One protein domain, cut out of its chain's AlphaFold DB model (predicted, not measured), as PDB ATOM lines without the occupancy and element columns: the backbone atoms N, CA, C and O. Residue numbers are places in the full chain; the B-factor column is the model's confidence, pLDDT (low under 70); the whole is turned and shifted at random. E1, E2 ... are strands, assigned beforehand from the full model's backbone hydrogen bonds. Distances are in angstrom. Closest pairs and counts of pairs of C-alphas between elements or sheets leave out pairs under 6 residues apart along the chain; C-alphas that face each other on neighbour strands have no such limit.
ATOM      1  N   ASN A 195      22.919 -63.917 -26.495       93.38
ATOM      2  CA  ASN A 195      22.926 -65.104 -27.339       93.38
ATOM      3  C   ASN A 195      24.063 -64.965 -28.351       93.38
ATOM      4  O   ASN A 195      23.965 -64.132 -29.251       93.38
ATOM      5  N   ALA A 196      25.116 -65.762 -28.184       87.81
ATOM      6  CA  ALA A 196      26.280 -65.771 -29.061       87.81
ATOM      7  C   ALA A 196      26.512 -67.206 -29.549       87.81
ATOM      8  O   ALA A 196      26.798 -68.103 -28.751       87.81
ATOM      9  N   ASP A 197      26.345 -67.420 -30.852       83.38
ATOM     10  CA  ASP A 197      26.431 -68.724 -31.513       83.38
ATOM     11  C   ASP A 197      25.552 -69.801 -30.848       83.38
ATOM     12  O   ASP A 197      24.322 -69.725 -30.866       83.38
ATOM     13  N   THR A 198      26.182 -70.824 -30.265       87.50
ATOM     14  CA  THR A 198      25.534 -71.939 -29.561       87.50
ATOM     15  C   THR A 198      25.471 -71.736 -28.049       87.50
ATOM     16  O   THR A 198      25.018 -72.632 -27.334       87.50
ATOM     17  N   ALA A 199      25.969 -70.608 -27.545       94.50
ATOM     18  CA  ALA A 199      26.052 -70.322 -26.126       94.50
ATOM     19  C   ALA A 199      25.022 -69.268 -25.707       94.50
ATOM     20  O   ALA A 199      24.825 -68.238 -26.354       94.50
ATOM     21  N   LEU A 200      24.390 -69.528 -24.566       97.12
ATOM     22  CA  LEU A 200      23.512 -68.583 -23.899       97.12
ATOM     23  C   LEU A 200      24.200 -68.079 -22.636       97.12
ATOM     24  O   LEU A 200      24.599 -68.868 -21.775       97.12
ATOM     25  N   TYR A 201      24.286 -66.763 -22.509       98.31
ATOM     26  CA  TYR A 201      24.787 -66.096 -21.321       98.31
ATOM     27  C   TYR A 201      23.717 -65.193 -20.722       98.31
ATOM     28  O   TYR A 201      22.767 -64.770 -21.388       98.31
ATOM     29  N   VAL A 202      23.909 -64.856 -19.454       98.56
ATOM     30  CA  VAL A 202      23.195 -63.768 -18.795       98.56
ATOM     31  C   VAL A 202      24.199 -62.819 -18.164       98.56
ATOM     32  O   VAL A 202      25.110 -63.231 -17.441       98.56
ATOM     33  N   ALA A 203      24.037 -61.538 -18.466       98.62
ATOM     34  CA  ALA A 203      24.775 -60.458 -17.846       98.62
ATOM     35  C   ALA A 203      23.953 -59.830 -16.722       98.62
ATOM     36  O   ALA A 203      22.725 -59.766 -16.795       98.62
ATOM     37  N   PHE A 204      24.642 -59.324 -15.704       98.56
ATOM     38  CA  PHE A 204      24.044 -58.606 -14.589       98.56
ATOM     39  C   PHE A 204      24.772 -57.293 -14.314       98.56
ATOM     40  O   PHE A 204      25.992 -57.290 -14.118       98.56
ATOM     41  N   ALA A 205      24.012 -56.201 -14.216       97.69
ATOM     42  CA  ALA A 205      24.481 -54.950 -13.633       97.69
ATOM     43  C   ALA A 205      24.481 -55.109 -12.110       97.69
ATOM     44  O   ALA A 205      23.430 -55.219 -11.477       97.69
ATOM     45  N   ARG A 206      25.671 -55.151 -11.517       95.25
ATOM     46  CA  ARG A 206      25.887 -55.390 -10.090       95.25
ATOM     47  C   ARG A 206      26.052 -54.094  -9.309       95.25
ATOM     48  O   ARG A 206      27.040 -53.927  -8.605       95.25
ATOM     49  N   TRP A 207      25.116 -53.160  -9.452       93.50
ATOM     50  CA  TRP A 207      25.115 -51.895  -8.715       93.50
ATOM     51  C   TRP A 207      26.489 -51.199  -8.730       93.50
ATOM     52  O   TRP A 207      26.928 -50.756  -9.792       93.50
ATOM     53  N   SER A 208      27.181 -51.121  -7.593       92.62
ATOM     54  CA  SER A 208      28.515 -50.526  -7.458       92.62
ATOM     55  C   SER A 208      29.680 -51.485  -7.740       92.62
ATOM     56  O   SER A 208      30.807 -51.019  -7.843       92.62
ATOM     57  N   ASP A 209      29.444 -52.787  -7.912       93.25
ATOM     58  CA  ASP A 209      30.473 -53.793  -8.211       93.25
ATOM     59  C   ASP A 209      30.737 -53.976  -9.724       93.25
ATOM     60  O   ASP A 209      31.655 -54.704 -10.104       93.25
ATOM     61  N   GLY A 210      29.932 -53.370 -10.603       94.38
ATOM     62  CA  GLY A 210      30.104 -53.412 -12.064       94.38
ATOM     63  C   GLY A 210      29.346 -54.527 -12.779       94.38
ATOM     64  O   GLY A 210      28.177 -54.745 -12.492       94.38
ATOM     65  N   LEU A 211      29.963 -55.201 -13.746       97.38
ATOM     66  CA  LEU A 211      29.309 -56.195 -14.604       97.38
ATOM     67  C   LEU A 211      29.719 -57.613 -14.199       97.38
ATOM     68  O   LEU A 211      30.892 -57.877 -13.942       97.38
ATOM     69  N   SER A 212      28.776 -58.551 -14.202       97.69
ATOM     70  CA  SER A 212      29.106 -59.981 -14.208       97.69
ATOM     71  C   SER A 212      28.364 -60.706 -15.315       97.69
ATOM     72  O   SER A 212      27.183 -60.432 -15.508       97.69
ATOM     73  N   ILE A 213      29.018 -61.657 -15.973       98.50
ATOM     74  CA  ILE A 213      28.408 -62.504 -17.001       98.50
ATOM     75  C   ILE A 213      28.546 -63.964 -16.582       98.50
ATOM     76  O   ILE A 213      29.597 -64.375 -16.084       98.50
ATOM     77  N   TYR A 214      27.485 -64.737 -16.786       98.44
ATOM     78  CA  TYR A 214      27.428 -66.171 -16.525       98.44
ATOM     79  C   TYR A 214      27.051 -66.911 -17.802       98.44
ATOM     80  O   TYR A 214      26.132 -66.492 -18.504       98.44
ATOM     81  N   ASN A 215      27.721 -68.028 -18.081       98.00
ATOM     82  CA  ASN A 215      27.265 -68.985 -19.080       98.00
ATOM     83  C   ASN A 215      26.135 -69.818 -18.468       98.00
ATOM     84  O   ASN A 215      26.294 -70.393 -17.391       98.00
ATOM     85  N   ILE A 216      25.001 -69.862 -19.159       98.00
ATOM     86  CA  ILE A 216      23.787 -70.577 -18.749       98.00
ATOM     87  C   ILE A 216      23.300 -71.555 -19.825       98.00
ATOM     88  O   ILE A 216      22.173 -72.037 -19.760       98.00
ATOM     89  N   THR A 217      24.148 -71.861 -20.811       96.56
ATOM     90  CA  THR A 217      23.844 -72.764 -21.935       96.56
ATOM     91  C   THR A 217      23.354 -74.122 -21.446       96.56
ATOM     92  O   THR A 217      22.381 -74.663 -21.960       96.56
ATOM     93  N   ASN A 218      24.023 -74.663 -20.425       94.50
ATOM     94  CA  ASN A 218      23.585 -75.858 -19.722       94.50
ATOM     95  C   ASN A 218      23.082 -75.459 -18.324       94.50
ATOM     96  O   ASN A 218      23.907 -75.113 -17.474       94.50
ATOM     97  N   PRO A 219      21.771 -75.568 -18.043       87.81
ATOM     98  CA  PRO A 219      21.204 -75.185 -16.749       87.81
ATOM     99  C   PRO A 219      21.810 -75.926 -15.547       87.81
ATOM    100  O   PRO A 219      21.868 -75.379 -14.451       87.81
ATOM    101  N   SER A 220      22.327 -77.144 -15.747       88.75
ATOM    102  CA  SER A 220      23.001 -77.919 -14.689       88.75
ATOM    103  C   SER A 220      24.453 -77.494 -14.424       88.75
ATOM    104  O   SER A 220      25.052 -77.930 -13.444       88.75
ATOM    105  N   LYS A 221      25.036 -76.660 -15.296       94.81
ATOM    106  CA  LYS A 221      26.446 -76.234 -15.255       94.81
ATOM    107  C   LYS A 221      26.588 -74.726 -15.471       94.81
ATOM    108  O   LYS A 221      27.440 -74.282 -16.235       94.81
ATOM    109  N   VAL A 222      25.746 -73.940 -14.805       97.88
ATOM    110  CA  VAL A 222      25.867 -72.477 -14.814       97.88
ATOM    111  C   VAL A 222      27.183 -72.063 -14.158       97.88
ATOM    112  O   VAL A 222      27.479 -72.490 -13.040       97.88
ATOM    113  N   CYS A 223      27.967 -71.220 -14.828       96.75
ATOM    114  CA  CYS A 223      29.260 -70.766 -14.316       96.75
ATOM    115  C   CYS A 223      29.551 -69.299 -14.672       96.75
ATOM    116  O   CYS A 223      29.134 -68.832 -15.736       96.75
ATOM    117  N   PRO A 224      30.264 -68.553 -13.809       96.94
ATOM    118  CA  PRO A 224      30.712 -67.203 -14.137       96.94
ATOM    119  C   PRO A 224      31.746 -67.243 -15.269       96.94
ATOM    120  O   PRO A 224      32.594 -68.133 -15.295       96.94
ATOM    121  N   VAL A 225      31.692 -66.267 -16.176       96.81
ATOM    122  CA  VAL A 225      32.665 -66.101 -17.275       96.81
ATOM    123  C   VAL A 225      33.374 -64.753 -17.237       96.81
ATOM    124  O   VAL A 225      34.548 -64.676 -17.571       96.81
ATOM    125  N   ALA A 226      32.702 -63.702 -16.762       96.75
ATOM    126  CA  ALA A 226      33.302 -62.379 -16.641       96.75
ATOM    127  C   ALA A 226      32.849 -61.672 -15.365       96.75
ATOM    128  O   ALA A 226      31.715 -61.832 -14.901       96.75
ATOM    129  N   ASN A 227      33.749 -60.867 -14.809       95.50
ATOM    130  CA  ASN A 227      33.508 -60.029 -13.644       95.50
ATOM    131  C   ASN A 227      34.337 -58.742 -13.781       95.50
ATOM    132  O   ASN A 227      35.532 -58.743 -13.497       95.50
ATOM    133  N   LEU A 228      33.700 -57.663 -14.236       95.44
ATOM    134  CA  LEU A 228      34.347 -56.390 -14.545       95.44
ATOM    135  C   LEU A 228      33.938 -55.346 -13.508       95.44
ATOM    136  O   LEU A 228      32.767 -54.974 -13.424       95.44
ATOM    137  N   ALA A 229      34.898 -54.847 -12.731       94.81
ATOM    138  CA  ALA A 229      34.651 -53.761 -11.789       94.81
ATOM    139  C   ALA A 229      34.263 -52.482 -12.542       94.81
ATOM    140  O   ALA A 229      34.890 -52.137 -13.542       94.81
ATOM    141  N   ILE A 230      33.246 -51.752 -12.080       92.94
ATOM    142  CA  ILE A 230      32.907 -50.447 -12.670       92.94
ATOM    143  C   ILE A 230      33.974 -49.399 -12.353       92.94
ATOM    144  O   ILE A 230      34.260 -48.576 -13.210       92.94
ATOM    145  N   GLN A 231      34.564 -49.430 -11.154       91.06
ATOM    146  CA  GLN A 231      35.622 -48.495 -10.780       91.06
ATOM    147  C   GLN A 231      36.994 -49.051 -11.152       91.06
ATOM    148  O   GLN A 231      37.328 -50.178 -10.787       91.06
ATOM    149  N   ASP A 232      37.783 -48.240 -11.845       85.75
ATOM    150  CA  ASP A 232      39.127 -48.558 -12.324       85.75
ATOM    151  C   ASP A 232      39.860 -47.273 -12.766       85.75
ATOM    152  O   ASP A 232      39.563 -46.177 -12.291       85.75
ATOM    153  N   THR A 233      40.823 -47.393 -13.681       77.00
ATOM    154  CA  THR A 233      41.524 -46.259 -14.295       77.00
ATOM    155  C   THR A 233      40.631 -45.359 -15.157       77.00
ATOM    156  O   THR A 233      40.971 -44.193 -15.342       77.00
ATOM    157  N   LEU A 234      39.511 -45.861 -15.688       85.44
ATOM    158  CA  LEU A 234      38.572 -45.099 -16.521       85.44
ATOM    159  C   LEU A 234      37.524 -44.363 -15.679       85.44
ATOM    160  O   LEU A 234      37.087 -43.270 -16.050       85.44
ATOM    161  N   LEU A 235      37.102 -44.950 -14.554       93.81
ATOM    162  CA  LEU A 235      35.968 -44.463 -13.771       93.81
ATOM    163  C   LEU A 235      36.277 -44.328 -12.268       93.81
ATOM    164  O   LEU A 235      36.726 -45.286 -11.634       93.81
ATOM    165  N   PRO A 236      35.970 -43.166 -11.650       95.38
ATOM    166  CA  PRO A 236      36.240 -42.929 -10.236       95.38
ATOM    167  C   PRO A 236      35.308 -43.716  -9.302       95.38
ATOM    168  O   PRO A 236      34.278 -44.265  -9.690       95.38
ATOM    169  N   GLN A 237      35.643 -43.693  -8.010       94.81
ATOM    170  CA  GLN A 237      34.774 -44.211  -6.955       94.81
ATOM    171  C   GLN A 237      33.442 -43.463  -6.834       94.81
ATOM    172  O   GLN A 237      33.355 -42.260  -7.074       94.81
ATOM    173  N   GLY A 238      32.421 -44.182  -6.353       93.75
ATOM    174  CA  GLY A 238      31.097 -43.622  -6.087       93.75
ATOM    175  C   GLY A 238      30.170 -43.616  -7.301       93.75
ATOM    176  O   GLY A 238      29.335 -42.723  -7.422       93.75
ATOM    177  N   LEU A 239      30.319 -44.602  -8.184       95.44
ATOM    178  CA  LEU A 239      29.476 -44.825  -9.357       95.44
ATOM    179  C   LEU A 239      28.769 -46.180  -9.259       95.44
ATOM    180  O   LEU A 239      29.228 -47.074  -8.545       95.44
ATOM    181  N   GLN A 240      27.658 -46.317  -9.974       94.94
ATOM    182  CA  GLN A 240      26.779 -47.483  -9.951       94.94
ATOM    183  C   GLN A 240      26.091 -47.705 -11.308       94.94
ATOM    184  O   GLN A 240      25.942 -46.779 -12.110       94.94
ATOM    185  N   THR A 241      25.644 -48.940 -11.529       95.56
ATOM    186  CA  THR A 241      24.949 -49.423 -12.733       95.56
ATOM    187  C   THR A 241      23.615 -50.065 -12.356       95.56
ATOM    188  O   THR A 241      23.502 -50.670 -11.289       95.56
ATOM    189  N   PHE A 242      22.593 -49.937 -13.206       94.81
ATOM    190  CA  PHE A 242      21.252 -50.460 -12.896       94.81
ATOM    191  C   PHE A 242      20.624 -51.271 -14.014       94.81
ATOM    192  O   PHE A 242      20.019 -52.293 -13.723       94.81
ATOM    193  N   CYS A 243      20.715 -50.815 -15.259       96.19
ATOM    194  CA  CYS A 243      20.007 -51.425 -16.380       96.19
ATOM    195  C   CYS A 243      21.001 -51.885 -17.436       96.19
ATOM    196  O   CYS A 243      22.004 -51.207 -17.655       96.19
ATOM    197  N   LEU A 244      20.696 -53.015 -18.074       97.75
ATOM    198  CA  LEU A 244      21.448 -53.568 -19.190       97.75
ATOM    199  C   LEU A 244      20.571 -53.657 -20.440       97.75
ATOM    200  O   LEU A 244      19.380 -53.965 -20.347       97.75
ATOM    201  N   LYS A 245      21.178 -53.436 -21.607       96.88
ATOM    202  CA  LYS A 245      20.586 -53.719 -22.919       96.88
ATOM    203  C   LYS A 245      21.623 -54.314 -23.849       96.88
ATOM    204  O   LYS A 245      22.749 -53.842 -23.873       96.88
ATOM    205  N   TYR A 246      21.244 -55.335 -24.605       95.94
ATOM    206  CA  TYR A 246      22.129 -56.023 -25.537       95.94
ATOM    207  C   TYR A 246      21.688 -55.747 -26.976       95.94
ATOM    208  O   TYR A 246      20.530 -55.989 -27.320       95.94
ATOM    209  N   ILE A 247      22.609 -55.237 -27.791       93.75
ATOM    210  CA  ILE A 247      22.488 -55.118 -29.247       93.75
ATOM    211  C   ILE A 247      23.770 -55.741 -29.800       93.75
ATOM    212  O   ILE A 247      24.820 -55.122 -29.653       93.75
ATOM    213  N   PRO A 248      23.730 -56.959 -30.367       93.12
ATOM    214  CA  PRO A 248      24.937 -57.665 -30.779       93.12
ATOM    215  C   PRO A 248      25.894 -56.795 -31.615       93.12
ATOM    216  O   PRO A 248      25.428 -56.153 -32.558       93.12
ATOM    217  N   PRO A 249      27.210 -56.791 -31.320       94.25
ATOM    218  CA  PRO A 249      27.910 -57.511 -30.244       94.25
ATOM    219  C   PRO A 249      28.015 -56.736 -28.912       94.25
ATOM    220  O   PRO A 249      28.692 -57.187 -27.990       94.25
ATOM    221  N   TYR A 250      27.360 -55.588 -28.775       96.19
ATOM    222  CA  TYR A 250      27.530 -54.661 -27.659       96.19
ATOM    223  C   TYR A 250      26.506 -54.853 -26.537       96.19
ATOM    224  O   TYR A 250      25.299 -55.002 -26.753       96.19
ATOM    225  N   LEU A 251      26.986 -54.788 -25.298       97.25
ATOM    226  CA  LEU A 251      26.151 -54.690 -24.105       97.25
ATOM    227  C   LEU A 251      26.290 -53.294 -23.504       97.25
ATOM    228  O   LEU A 251      27.384 -52.836 -23.204       97.25
ATOM    229  N   TYR A 252      25.171 -52.637 -23.264       97.50
ATOM    230  CA  TYR A 252      25.107 -51.284 -22.738       97.50
ATOM    231  C   TYR A 252      24.626 -51.317 -21.301       97.50
ATOM    232  O   TYR A 252      23.691 -52.049 -20.974       97.50
ATOM    233  N   SER A 253      25.231 -50.495 -20.451       97.56
ATOM    234  CA  SER A 253      24.843 -50.336 -19.057       97.56
ATOM    235  C   SER A 253      24.630 -48.878 -18.705       97.56
ATOM    236  O   SER A 253      25.422 -48.020 -19.090       97.56
ATOM    237  N   SER A 254      23.617 -48.594 -17.888       96.56
ATOM    238  CA  SER A 254      23.440 -47.253 -17.331       96.56
ATOM    239  C   SER A 254      24.589 -46.925 -16.371       96.56
ATOM    240  O   SER A 254      25.071 -47.814 -15.663       96.56
ATOM    241  N   LEU A 255      25.016 -45.661 -16.327       96.12
ATOM    242  CA  LEU A 255      26.046 -45.159 -15.416       96.12
ATOM    243  C   LEU A 255      25.507 -43.974 -14.620       96.12
ATOM    244  O   LEU A 255      25.234 -42.926 -15.203       96.12
ATOM    245  N   ALA A 256      25.418 -44.114 -13.299       93.94
ATOM    246  CA  ALA A 256      24.989 -43.055 -12.390       93.94
ATOM    247  C   ALA A 256      25.963 -42.881 -11.214       93.94
ATOM    248  O   ALA A 256      26.640 -43.838 -10.831       93.94
ATOM    249  N   PRO A 257      26.012 -41.700 -10.575       93.00
ATOM    250  CA  PRO A 257      26.682 -41.534  -9.290       93.00
ATOM    251  C   PRO A 257      25.880 -42.212  -8.179       93.00
ATOM    252  O   PRO A 257      24.668 -42.331  -8.285       93.00
ATOM    253  N   VAL A 258      26.509 -42.595  -7.070       90.38
ATOM    254  CA  VAL A 258      25.780 -42.868  -5.816       90.38
ATOM    255  C   VAL A 258      25.317 -41.541  -5.181       90.38
ATOM    256  O   VAL A 258      25.910 -40.497  -5.470       90.38
ATOM    257  N   PRO A 259      24.317 -41.521  -4.272       86.81
ATOM    258  CA  PRO A 259      23.771 -40.268  -3.728       86.81
ATOM    259  C   PRO A 259      24.803 -39.326  -3.085       86.81
ATOM    260  O   PRO A 259      24.665 -38.105  -3.163       86.81
ATOM    261  N   ALA A 260      25.851 -39.880  -2.467       87.81
ATOM    262  CA  ALA A 260      26.932 -39.108  -1.851       87.81
ATOM    263  C   ALA A 260      27.872 -38.431  -2.872       87.81
ATOM    264  O   ALA A 260      28.557 -37.475  -2.522       87.81
ATOM    265  N   THR A 261      27.886 -38.903  -4.121       90.50
ATOM    266  CA  THR A 261      28.787 -38.438  -5.187       90.50
ATOM    267  C   THR A 261      28.156 -37.355  -6.066       90.50
ATOM    268  O   THR A 261      28.876 -36.647  -6.772       90.50
ATOM    269  N   ILE A 262      26.832 -37.173  -5.999       88.00
ATOM    270  CA  ILE A 262      26.104 -36.162  -6.781       88.00
ATOM    271  C   ILE A 262      26.682 -34.760  -6.532       88.00
ATOM    272  O   ILE A 262      26.738 -34.298  -5.388       88.00
ATOM    273  N   GLY A 263      27.067 -34.079  -7.615       86.25
ATOM    274  CA  GLY A 263      27.618 -32.719  -7.602       86.25
ATOM    275  C   GLY A 263      29.101 -32.621  -7.228       86.25
ATOM    276  O   GLY A 263      29.659 -31.529  -7.242       86.25
ATOM    277  N   THR A 264      29.755 -33.739  -6.906       91.56
ATOM    278  CA  THR A 264      31.199 -33.764  -6.632       91.56
ATOM    279  C   THR A 264      32.011 -33.861  -7.924       91.56
ATOM    280  O   THR A 264      31.494 -34.174  -8.998       91.56
ATOM    281  N   GLU A 265      33.329 -33.687  -7.831       92.88
ATOM    282  CA  GLU A 265      34.250 -33.903  -8.954       92.88
ATOM    283  C   GLU A 265      34.203 -35.330  -9.529       92.88
ATOM    284  O   GLU A 265      34.549 -35.526 -10.698       92.88
ATOM    285  N   LYS A 266      33.731 -36.306  -8.739       94.06
ATOM    286  CA  LYS A 266      33.595 -37.724  -9.102       94.06
ATOM    287  C   LYS A 266      32.247 -38.063  -9.743       94.06
ATOM    288  O   LYS A 266      32.096 -39.175 -10.234       94.06
ATOM    289  N   ASP A 267      31.289 -37.132  -9.779       92.88
ATOM    290  CA  ASP A 267      30.003 -37.331 -10.462       92.88
ATOM    291  C   ASP A 267      30.260 -37.661 -11.941       92.88
ATOM    292  O   ASP A 267      31.039 -36.976 -12.616       92.88
ATOM    293  N   ARG A 268      29.684 -38.764 -12.416       94.06
ATOM    294  CA  ARG A 268      29.708 -39.218 -13.810       94.06
ATOM    295  C   ARG A 268      28.340 -39.806 -14.121       94.06
ATOM    296  O   ARG A 268      27.801 -40.575 -13.327       94.06
ATOM    297  N   ARG A 269      27.793 -39.437 -15.277       93.94
ATOM    298  CA  ARG A 269      26.469 -39.855 -15.739       93.94
ATOM    299  C   ARG A 269      26.539 -40.183 -17.218       93.94
ATOM    300  O   ARG A 269      27.155 -39.427 -17.964       93.94
ATOM    301  N   GLY A 270      25.906 -41.269 -17.635       95.31
ATOM    302  CA  GLY A 270      25.848 -41.667 -19.038       95.31
ATOM    303  C   GLY A 270      25.639 -43.162 -19.186       95.31
ATOM    304  O   GLY A 270      24.828 -43.746 -18.461       95.31
ATOM    305  N   ILE A 271      26.393 -43.767 -20.096       96.81
ATOM    306  CA  ILE A 271      26.367 -45.206 -20.354       96.81
ATOM    307  C   ILE A 271      27.783 -45.776 -20.456       96.81
ATOM    308  O   ILE A 271      28.737 -45.075 -20.801       96.81
ATOM    309  N   ILE A 272      27.903 -47.060 -20.134       97.25
ATOM    310  CA  ILE A 272      29.082 -47.881 -20.410       97.25
ATOM    311  C   ILE A 272      28.706 -48.825 -21.544       97.25
ATOM    312  O   ILE A 272      27.652 -49.461 -21.475       97.25
ATOM    313  N   VAL A 273      29.564 -48.929 -22.549       96.94
ATOM    314  CA  VAL A 273      29.418 -49.864 -23.666       96.94
ATOM    315  C   VAL A 273      30.478 -50.939 -23.489       96.94
ATOM    316  O   VAL A 273      31.654 -50.622 -23.333       96.94
ATOM    317  N   TYR A 274      30.061 -52.196 -23.462       96.56
ATOM    318  CA  TYR A 274      30.933 -53.360 -23.408       96.56
ATOM    319  C   TYR A 274      30.920 -54.033 -24.776       96.56
ATOM    320  O   TYR A 274      29.848 -54.399 -25.264       96.56
ATOM    321  N   ASP A 275      32.091 -54.218 -25.376       96.25
ATOM    322  CA  ASP A 275      32.240 -55.016 -26.591       96.25
ATOM    323  C   ASP A 275      32.379 -56.489 -26.201       96.25
ATOM    324  O   ASP A 275      33.341 -56.874 -25.530       96.25
ATOM    325  N   LEU A 276      31.390 -57.298 -26.586       96.19
ATOM    326  CA  LEU A 276      31.347 -58.732 -26.302       96.19
ATOM    327  C   LEU A 276      31.687 -59.586 -27.530       96.19
ATOM    328  O   LEU A 276      31.351 -60.770 -27.544       96.19
ATOM    329  N   SER A 277      32.340 -59.012 -28.547       94.50
ATOM    330  CA  SER A 277      32.785 -59.754 -29.736       94.50
ATOM    331  C   SER A 277      33.702 -60.929 -29.373       94.50
ATOM    332  O   SER A 277      33.650 -61.969 -30.022       94.50
ATOM    333  N   ASP A 278      34.489 -60.794 -28.299       94.19
ATOM    334  CA  ASP A 278      35.169 -61.901 -27.623       94.19
ATOM    335  C   ASP A 278      34.816 -61.889 -26.130       94.19
ATOM    336  O   ASP A 278      35.243 -61.018 -25.370       94.19
ATOM    337  N   ILE A 279      34.049 -62.887 -25.688       92.81
ATOM    338  CA  ILE A 279      33.596 -62.999 -24.295       92.81
ATOM    339  C   ILE A 279      34.754 -63.169 -23.296       92.81
ATOM    340  O   ILE A 279      34.586 -62.873 -22.111       92.81
ATOM    341  N   ASN A 280      35.920 -63.631 -23.757       91.81
ATOM    342  CA  ASN A 280      37.115 -63.795 -22.927       91.81
ATOM    343  C   ASN A 280      37.975 -62.524 -22.885       91.81
ATOM    344  O   ASN A 280      38.845 -62.412 -22.022       91.81
ATOM    345  N   ASN A 281      37.725 -61.569 -23.783       95.69
ATOM    346  CA  ASN A 281      38.468 -60.319 -23.899       95.69
ATOM    347  C   ASN A 281      37.516 -59.127 -24.085       95.69
ATOM    348  O   ASN A 281      37.526 -58.430 -25.099       95.69
ATOM    349  N   ILE A 282      36.675 -58.905 -23.076       96.19
ATOM    350  CA  ILE A 282      35.689 -57.826 -23.086       96.19
ATOM    351  C   ILE A 282      36.397 -56.483 -22.921       96.19
ATOM    352  O   ILE A 282      37.042 -56.228 -21.899       96.19
ATOM    353  N   THR A 283      36.203 -55.591 -23.889       95.19
ATOM    354  CA  THR A 283      36.626 -54.191 -23.778       95.19
ATOM    355  C   THR A 283      35.444 -53.303 -23.409       95.19
ATOM    356  O   THR A 283      34.286 -53.730 -23.446       95.19
ATOM    357  N   ARG A 284      35.727 -52.065 -22.995       95.12
ATOM    358  CA  ARG A 284      34.673 -51.099 -22.703       95.12
ATOM    359  C   ARG A 284      35.047 -49.672 -23.048       95.12
ATOM    360  O   ARG A 284      36.194 -49.266 -22.875       95.12
ATOM    361  N   GLU A 285      34.029 -48.906 -23.403       95.38
ATOM    362  CA  GLU A 285      34.070 -47.454 -23.511       95.38
ATOM    363  C   GLU A 285      32.998 -46.813 -22.621       95.38
ATOM    364  O   GLU A 285      32.035 -47.452 -22.184       95.38
ATOM    365  N   VAL A 286      33.182 -45.530 -22.317       96.06
ATOM    366  CA  VAL A 286      32.251 -44.754 -21.498       96.06
ATOM    367  C   VAL A 286      31.817 -43.531 -22.285       96.06
ATOM    368  O   VAL A 286      32.646 -42.690 -22.631       96.06
ATOM    369  N   VAL A 287      30.508 -43.387 -22.484       96.69
ATOM    370  CA  VAL A 287      29.926 -42.208 -23.131       96.69
ATOM    371  C   VAL A 287      29.196 -41.384 -22.084       96.69
ATOM    372  O   VAL A 287      28.170 -41.789 -21.530       96.69
ATOM    373  N   LEU A 288      29.776 -40.227 -21.768       95.81
ATOM    374  CA  LEU A 288      29.305 -39.350 -20.706       95.81
ATOM    375  C   LEU A 288      28.335 -38.296 -21.231       95.81
ATOM    376  O   LEU A 288      28.529 -37.711 -22.293       95.81
ATOM    377  N   ILE A 289      27.343 -37.989 -20.404       94.31
ATOM    378  CA  ILE A 289      26.506 -36.803 -20.552       94.31
ATOM    379  C   ILE A 289      27.343 -35.602 -20.087       94.31
ATOM    380  O   ILE A 289      27.851 -35.634 -18.956       94.31
ATOM    381  N   PRO A 290      27.497 -34.539 -20.897       92.88
ATOM    382  CA  PRO A 290      28.240 -33.344 -20.516       92.88
ATOM    383  C   PRO A 290      27.690 -32.693 -19.246       92.88
ATOM    384  O   PRO A 290      26.481 -32.628 -19.034       92.88
ATOM    385  N   ARG A 291      28.581 -32.153 -18.404       89.94
ATOM    386  CA  ARG A 291      28.203 -31.476 -17.147       89.94
ATOM    387  C   ARG A 291      27.239 -30.310 -17.338       89.94
ATOM    388  O   ARG A 291      26.437 -30.049 -16.447       89.94
ATOM    389  N   THR A 292      27.330 -29.623 -18.473       89.25
ATOM    390  CA  THR A 292      26.446 -28.510 -18.852       89.25
ATOM    391  C   THR A 292      24.984 -28.925 -18.929       89.25
ATOM    392  O   THR A 292      24.104 -28.100 -18.705       89.25
ATOM    393  N   ASP A 293      24.734 -30.207 -19.179       87.75
ATOM    394  CA  ASP A 293      23.396 -30.738 -19.395       87.75
ATOM    395  C   ASP A 293      22.812 -31.328 -18.106       87.75
ATOM    396  O   ASP A 293      21.643 -31.702 -18.065       87.75
ATOM    397  N   TRP A 294      23.599 -31.407 -17.024       85.81
ATOM    398  CA  TRP A 294      23.185 -32.059 -15.787       85.81
ATOM    399  C   TRP A 294      22.134 -31.284 -15.002       85.81
ATOM    400  O   TRP A 294      22.314 -30.127 -14.630       85.81
ATOM    401  N   TYR A 295      21.100 -32.007 -14.571       76.38
ATOM    402  CA  TYR A 295      20.262 -31.579 -13.455       76.38
ATOM    403  C   TYR A 295      21.000 -31.827 -12.124       76.38
ATOM    404  O   TYR A 295      21.493 -32.931 -11.873       76.38
ATOM    405  N   GLN A 296      21.107 -30.804 -11.270       67.38
ATOM    406  CA  GLN A 296      21.931 -30.841 -10.042       67.38
ATOM    407  C   GLN A 296      21.185 -31.293  -8.777       67.38
ATOM    408  O   GLN A 296      21.779 -31.489  -7.718       67.38
ATOM    409  N   SER A 297      19.878 -31.454  -8.867       64.94
ATOM    410  CA  SER A 297      19.001 -31.836  -7.770       64.94
ATOM    411  C   SER A 297      19.186 -33.295  -7.344       64.94
ATOM    412  O   SER A 297      19.393 -34.199  -8.154       64.94
ATOM    413  N   LYS A 298      19.111 -33.530  -6.028       62.59
ATOM    414  CA  LYS A 298      19.238 -34.863  -5.423       62.59
ATOM    415  C   LYS A 298      17.874 -35.542  -5.351       62.59
ATOM    416  O   LYS A 298      16.937 -34.996  -4.764       62.59
ATOM    417  N   ILE A 299      17.773 -36.756  -5.888       58.56
ATOM    418  CA  ILE A 299      16.566 -37.592  -5.804       58.56
ATOM    419  C   ILE A 299      16.912 -38.996  -5.292       58.56
ATOM    420  O   ILE A 299      18.090 -39.284  -5.117       58.56
ATOM    421  N   GLY A 300      15.891 -39.808  -4.972       59.91
ATOM    422  CA  GLY A 300      16.017 -41.101  -4.278       59.91
ATOM    423  C   GLY A 300      17.105 -42.012  -4.854       59.91
ATOM    424  O   GLY A 300      18.227 -42.000  -4.356       59.91
ATOM    425  N   ASP A 301      16.777 -42.784  -5.895       59.88
ATOM    426  CA  ASP A 301      17.799 -43.471  -6.688       59.88
ATOM    427  C   ASP A 301      18.416 -42.475  -7.679       59.88
ATOM    428  O   ASP A 301      17.667 -41.744  -8.328       59.88
ATOM    429  N   PRO A 302      19.746 -42.418  -7.821       73.50
ATOM    430  CA  PRO A 302      20.402 -41.604  -8.840       73.50
ATOM    431  C   PRO A 302      20.201 -42.162 -10.254       73.50
ATOM    432  O   PRO A 302      20.184 -43.373 -10.464       73.50
ATOM    433  N   GLN A 303      20.102 -41.271 -11.236       82.94
ATOM    434  CA  GLN A 303      19.980 -41.590 -12.661       82.94
ATOM    435  C   GLN A 303      21.282 -41.256 -13.389       82.94
ATOM    436  O   GLN A 303      21.987 -40.336 -12.950       82.94
ATOM    437  N   PRO A 304      21.574 -41.871 -14.549       91.62
ATOM    438  CA  PRO A 304      20.904 -42.966 -15.287       91.62
ATOM    439  C   PRO A 304      20.586 -44.292 -14.570       91.62
ATOM    440  O   PRO A 304      21.476 -44.936 -14.015       91.62
ATOM    441  N   SER A 305      19.336 -44.771 -14.658       91.75
ATOM    442  CA  SER A 305      18.937 -46.065 -14.068       91.75
ATOM    443  C   SER A 305      18.104 -46.997 -14.956       91.75
ATOM    444  O   SER A 305      17.911 -48.152 -14.585       91.75
ATOM    445  N   HIS A 306      17.615 -46.536 -16.106       94.12
ATOM    446  CA  HIS A 306      16.835 -47.324 -17.065       94.12
ATOM    447  C   HIS A 306      17.318 -47.045 -18.484       94.12
ATOM    448  O   HIS A 306      17.727 -45.925 -18.771       94.12
ATOM    449  N   ILE A 307      17.226 -48.041 -19.367       95.69
ATOM    450  CA  ILE A 307      17.564 -47.910 -20.785       95.69
ATOM    451  C   ILE A 307      16.377 -48.358 -21.642       95.69
ATOM    452  O   ILE A 307      15.863 -49.467 -21.483       95.69
ATOM    453  N   GLY A 308      15.980 -47.502 -22.579       94.88
ATOM    454  CA  GLY A 308      15.057 -47.803 -23.669       94.88
ATOM    455  C   GLY A 308      15.769 -47.716 -25.017       94.88
ATOM    456  O   GLY A 308      16.750 -46.989 -25.160       94.88
ATOM    457  N   LEU A 309      15.270 -48.467 -25.993       93.62
ATOM    458  CA  LEU A 309      15.772 -48.488 -27.364       93.62
ATOM    459  C   LEU A 309      14.628 -48.141 -28.303       93.62
ATOM    460  O   LEU A 309      13.520 -48.654 -28.125       93.62
ATOM    461  N   TYR A 310      14.903 -47.301 -29.288       94.06
ATOM    462  CA  TYR A 310      13.996 -47.066 -30.400       94.06
ATOM    463  C   TYR A 310      14.798 -46.615 -31.615       94.06
ATOM    464  O   TYR A 310      15.595 -45.679 -31.515       94.06
ATOM    465  N   GLU A 311      14.590 -47.305 -32.737       90.25
ATOM    466  CA  GLU A 311      15.401 -47.153 -33.949       90.25
ATOM    467  C   GLU A 311      16.904 -47.257 -33.618       90.25
ATOM    468  O   GLU A 311      17.328 -48.172 -32.914       90.25
ATOM    469  N   GLU A 312      17.706 -46.312 -34.098       91.25
ATOM    470  CA  GLU A 312      19.156 -46.243 -33.897       91.25
ATOM    471  C   GLU A 312      19.541 -45.453 -32.631       91.25
ATOM    472  O   GLU A 312      20.680 -45.011 -32.486       91.25
ATOM    473  N   ASN A 313      18.595 -45.229 -31.710       94.38
ATOM    474  CA  ASN A 313      18.817 -44.423 -30.513       94.38
ATOM    475  C   ASN A 313      18.588 -45.209 -29.219       94.38
ATOM    476  O   ASN A 313      17.644 -45.991 -29.057       94.38
ATOM    477  N   MET A 314      19.438 -44.906 -28.247       95.50
ATOM    478  CA  MET A 314      19.335 -45.337 -26.869       95.50
ATOM    479  C   MET A 314      18.932 -44.172 -25.972       95.50
ATOM    480  O   MET A 314      19.459 -43.066 -26.070       95.50
ATOM    481  N   TYR A 315      18.019 -44.448 -25.053       95.12
ATOM    482  CA  TYR A 315      17.401 -43.465 -24.179       95.12
ATOM    483  C   TYR A 315      17.609 -43.875 -22.731       95.12
ATOM    484  O   TYR A 315      17.246 -44.985 -22.349       95.12
ATOM    485  N   THR A 316      18.131 -42.977 -21.901       94.25
ATOM    486  CA  THR A 316      18.179 -43.192 -20.450       94.25
ATOM    487  C   THR A 316      17.511 -42.060 -19.703       94.25
ATOM    488  O   THR A 316      17.644 -40.888 -20.053       94.25
ATOM    489  N   ASN A 317      16.820 -42.405 -18.620       90.25
ATOM    490  CA  ASN A 317      16.267 -41.414 -17.717       90.25
ATOM    491  C   ASN A 317      17.405 -40.599 -17.121       90.25
ATOM    492  O   ASN A 317      18.493 -41.114 -16.845       90.25
ATOM    493  N   PHE A 318      17.151 -39.312 -16.937       83.81
ATOM    494  CA  PHE A 318      18.189 -38.383 -16.561       83.81
ATOM    495  C   PHE A 318      17.666 -37.328 -15.589       83.81
ATOM    496  O   PHE A 318      17.133 -36.284 -15.964       83.81
ATOM    497  N   GLY A 319      17.847 -37.622 -14.302       70.19
ATOM    498  CA  GLY A 319      17.498 -36.733 -13.202       70.19
ATOM    499  C   GLY A 319      16.014 -36.378 -13.180       70.19
ATOM    500  O   GLY A 319      15.142 -37.238 -13.300       70.19
ATOM    501  N   GLU A 320      15.730 -35.095 -12.977       68.00
ATOM    502  CA  GLU A 320      14.369 -34.629 -12.720       68.00
ATOM    503  C   GLU A 320      13.519 -34.480 -13.985       68.00
ATOM    504  O   GLU A 320      12.353 -34.856 -13.958       68.00
ATOM    505  N   LYS A 321      14.063 -33.965 -15.096       70.19
ATOM    506  CA  LYS A 321      13.219 -33.516 -16.223       70.19
ATOM    507  C   LYS A 321      13.733 -33.856 -17.615       70.19
ATOM    508  O   LYS A 321      13.498 -33.090 -18.552       70.19
ATOM    509  N   GLY A 322      14.393 -34.995 -17.795       82.38
ATOM    510  CA  GLY A 322      14.772 -35.369 -19.145       82.38
ATOM    511  C   GLY A 322      15.187 -36.807 -19.370       82.38
ATOM    512  O   GLY A 322      15.417 -37.592 -18.448       82.38
ATOM    513  N   VAL A 323      15.275 -37.121 -20.651       90.19
ATOM    514  CA  VAL A 323      15.785 -38.378 -21.173       90.19
ATOM    515  C   VAL A 323      16.995 -38.046 -22.030       90.19
ATOM    516  O   VAL A 323      16.878 -37.300 -23.000       90.19
ATOM    517  N   ALA A 324      18.158 -38.554 -21.634       93.12
ATOM    518  CA  ALA A 324      19.375 -38.418 -22.417       93.12
ATOM    519  C   ALA A 324      19.338 -39.400 -23.590       93.12
ATOM    520  O   ALA A 324      18.941 -40.556 -23.409       93.12
ATOM    521  N   VAL A 325      19.751 -38.927 -24.762       94.88
ATOM    522  CA  VAL A 325      19.712 -39.670 -26.024       94.88
ATOM    523  C   VAL A 325      21.130 -39.944 -26.502       94.88
ATOM    524  O   VAL A 325      21.983 -39.054 -26.486       94.88
ATOM    525  N   PHE A 326      21.365 -41.175 -26.934       95.94
ATOM    526  CA  PHE A 326      22.625 -41.643 -27.489       95.94
ATOM    527  C   PHE A 326      22.359 -42.298 -28.843       95.94
ATOM    528  O   PHE A 326      21.458 -43.121 -28.958       95.94
ATOM    529  N   ASP A 327      23.141 -41.937 -29.849       94.81
ATOM    530  CA  ASP A 327      23.218 -42.652 -31.116       94.81
ATOM    531  C   ASP A 327      23.961 -43.971 -30.915       94.81
ATOM    532  O   ASP A 327      25.072 -43.971 -30.375       94.81
ATOM    533  N   VAL A 328      23.344 -45.066 -31.343       93.69
ATOM    534  CA  VAL A 328      23.903 -46.421 -31.289       93.69
ATOM    535  C   VAL A 328      23.850 -47.113 -32.656       93.69
ATOM    536  O   VAL A 328      23.918 -48.338 -32.715       93.69
ATOM    537  N   LYS A 329      23.707 -46.345 -33.750       87.38
ATOM    538  CA  LYS A 329      23.703 -46.863 -35.128       87.38
ATOM    539  C   LYS A 329      24.982 -47.628 -35.457       87.38
ATOM    540  O   LYS A 329      24.938 -48.720 -36.019       87.38
ATOM    541  N   ASP A 330      26.109 -47.006 -35.131       81.75
ATOM    542  CA  ASP A 330      27.442 -47.484 -35.461       81.75
ATOM    543  C   ASP A 330      28.141 -48.023 -34.206       81.75
ATOM    544  O   ASP A 330      27.694 -47.817 -33.077       81.75
ATOM    545  N   ALA A 331      29.301 -48.654 -34.397       79.81
ATOM    546  CA  ALA A 331      30.154 -49.122 -33.303       79.81
ATOM    547  C   ALA A 331      30.571 -48.007 -32.322       79.81
ATOM    548  O   ALA A 331      30.909 -48.295 -31.180       79.81
ATOM    549  N   VAL A 332      30.567 -46.744 -32.767       89.50
ATOM    550  CA  VAL A 332      30.946 -45.587 -31.949       89.50
ATOM    551  C   VAL A 332      29.700 -44.874 -31.452       89.50
ATOM    552  O   VAL A 332      29.013 -44.183 -32.211       89.50
ATOM    553  N   VAL A 333      29.460 -44.982 -30.152       94.88
ATOM    554  CA  VAL A 333      28.284 -44.407 -29.505       94.88
ATOM    555  C   VAL A 333      28.468 -42.909 -29.265       94.88
ATOM    556  O   VAL A 333      29.505 -42.459 -28.773       94.88
ATOM    557  N   LYS A 334      27.445 -42.107 -29.584       95.31
ATOM    558  CA  LYS A 334      27.512 -40.637 -29.475       95.31
ATOM    559  C   LYS A 334      26.361 -40.086 -28.658       95.31
ATOM    560  O   LYS A 334      25.205 -40.372 -28.936       95.31
ATOM    561  N   TYR A 335      26.650 -39.234 -27.684       95.50
ATOM    562  CA  TYR A 335      25.610 -38.476 -26.992       95.50
ATOM    563  C   TYR A 335      25.003 -37.409 -27.924       95.50
ATOM    564  O   TYR A 335      25.744 -36.633 -28.524       95.50
ATOM    565  N   LYS A 336      23.668 -37.371 -28.028       93.94
ATOM    566  CA  LYS A 336      22.913 -36.438 -28.890       93.94
ATOM    567  C   LYS A 336      22.334 -35.244 -28.133       93.94
ATOM    568  O   LYS A 336      22.244 -34.155 -28.685       93.94
ATOM    569  N   GLY A 337      21.946 -35.423 -26.872       92.12
ATOM    570  CA  GLY A 337      21.306 -34.367 -26.087       92.12
ATOM    571  C   GLY A 337      20.285 -34.899 -25.086       92.12
ATOM    572  O   GLY A 337      20.220 -36.098 -24.809       92.12
ATOM    573  N   ILE A 338      19.454 -33.995 -24.559       89.25
ATOM    574  CA  ILE A 338      18.354 -34.312 -23.638       89.25
ATOM    575  C   ILE A 338      17.016 -33.920 -24.261       89.25
ATOM    576  O   ILE A 338      16.793 -32.756 -24.593       89.25
ATOM    577  N   ILE A 339      16.075 -34.864 -24.285       88.12
ATOM    578  CA  ILE A 339      14.650 -34.573 -24.469       88.12
ATOM    579  C   ILE A 339      14.087 -34.131 -23.121       88.12
ATOM    580  O   ILE A 339      14.093 -34.902 -22.157       88.12
ATOM    581  N   LYS A 340      13.592 -32.892 -23.041       84.50
ATOM    582  CA  LYS A 340      12.924 -32.381 -21.838       84.50
ATOM    583  C   LYS A 340      11.476 -32.842 -21.802       84.50
ATOM    584  O   LYS A 340      10.761 -32.718 -22.789       84.50
ATOM    585  N   ILE A 341      11.044 -33.301 -20.634       80.00
ATOM    586  CA  ILE A 341       9.692 -33.806 -20.386       80.00
ATOM    587  C   ILE A 341       9.023 -32.853 -19.376       80.00
ATOM    588  O   ILE A 341       9.283 -32.972 -18.179       80.00
TER     589      ILE A 341
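Overview. This is residues 195 to 341 of the 379 residues of an uncharacterized protein of Bacteroides xylanisolvens (UniProt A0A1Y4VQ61). Three strongly twisted antiparallel sheets follow one another like layers that open as a fan, with E4 to E7 in the middle. E8 to E11 is face to face with it as a sandwich on one side; E1 to E3 is on the other side, where the end of E1 comes near E4. The 147 printed residues hold 11 named strands, E1 to E11 in chain order, and no named helix; the class is all strand, though under half of the residues, 65, are in named strands. The whole is compact, with a radius of gyration of the C-alphas of 15.4 A and spans of 46 by 33 by 25 A.

Arrangement. E4, residues 244 to 247, E5, 250 to 257, E6, 270 to 275, and E7, 283 to 288, form a meander, each strand the antiparallel neighbour of the one before. N 245 and O 252 are 2.9 A apart across E4 and E5, N 253 and O 272 2.8 A across E5 and E6, and N 273 and O 285 2.9 A across E6 and E7, within hydrogen-bond range. A second meander holds E8, residues 307 to 310, E9, 313 to 318, E10, 322 to 327, and E11, 334 to 340. Its pairs include N 308 and O 315, 2.8 A, N 314 and O 326, 2.8 A, and N 336 and O 325, 2.8 A. These two sheets make the sandwich, two sheets face to face, with best planes 10 degrees apart and strands at 26 degrees. The closest C-alphas of E4 and E8 are those of Lys 245 and Ile 307, 6.9 A; of E7 and E11, those of Val 287 and Tyr 335, 6.9 A. The third meander is E1, residues 199 to 205, E2, 211 to 215, and E3, 223 to 228, with N 204 and O 212 at 2.8 A and N 213 and O 226 at 2.9 A. The closest C-alphas of E1 and E4 are those of Ala 205 and Leu 244, 6.5 A.

Along the chain. E5 spans 22.6 A, E1 19.9 A and E11 18.4 A from first to last C-alpha. C-alpha 199 begins E1 at (26.052, -70.322, -26.126), C-alpha 250 begins E5 at (27.530, -54.661, -27.659), and C-alpha 340 ends E11 at (12.924, -32.381, -21.838).

Size, cuts and confidence. The C-alphas farthest apart, those of Ser 220 and Thr 292, are 49.7 A apart. The printed part has no cut. The links E3 to E4, E5 to E6 and E7 to E8 are long. Confidence is low, under 70, at residues 296 to 301 and residue 320; the mean pLDDT of the printed part is 91.1.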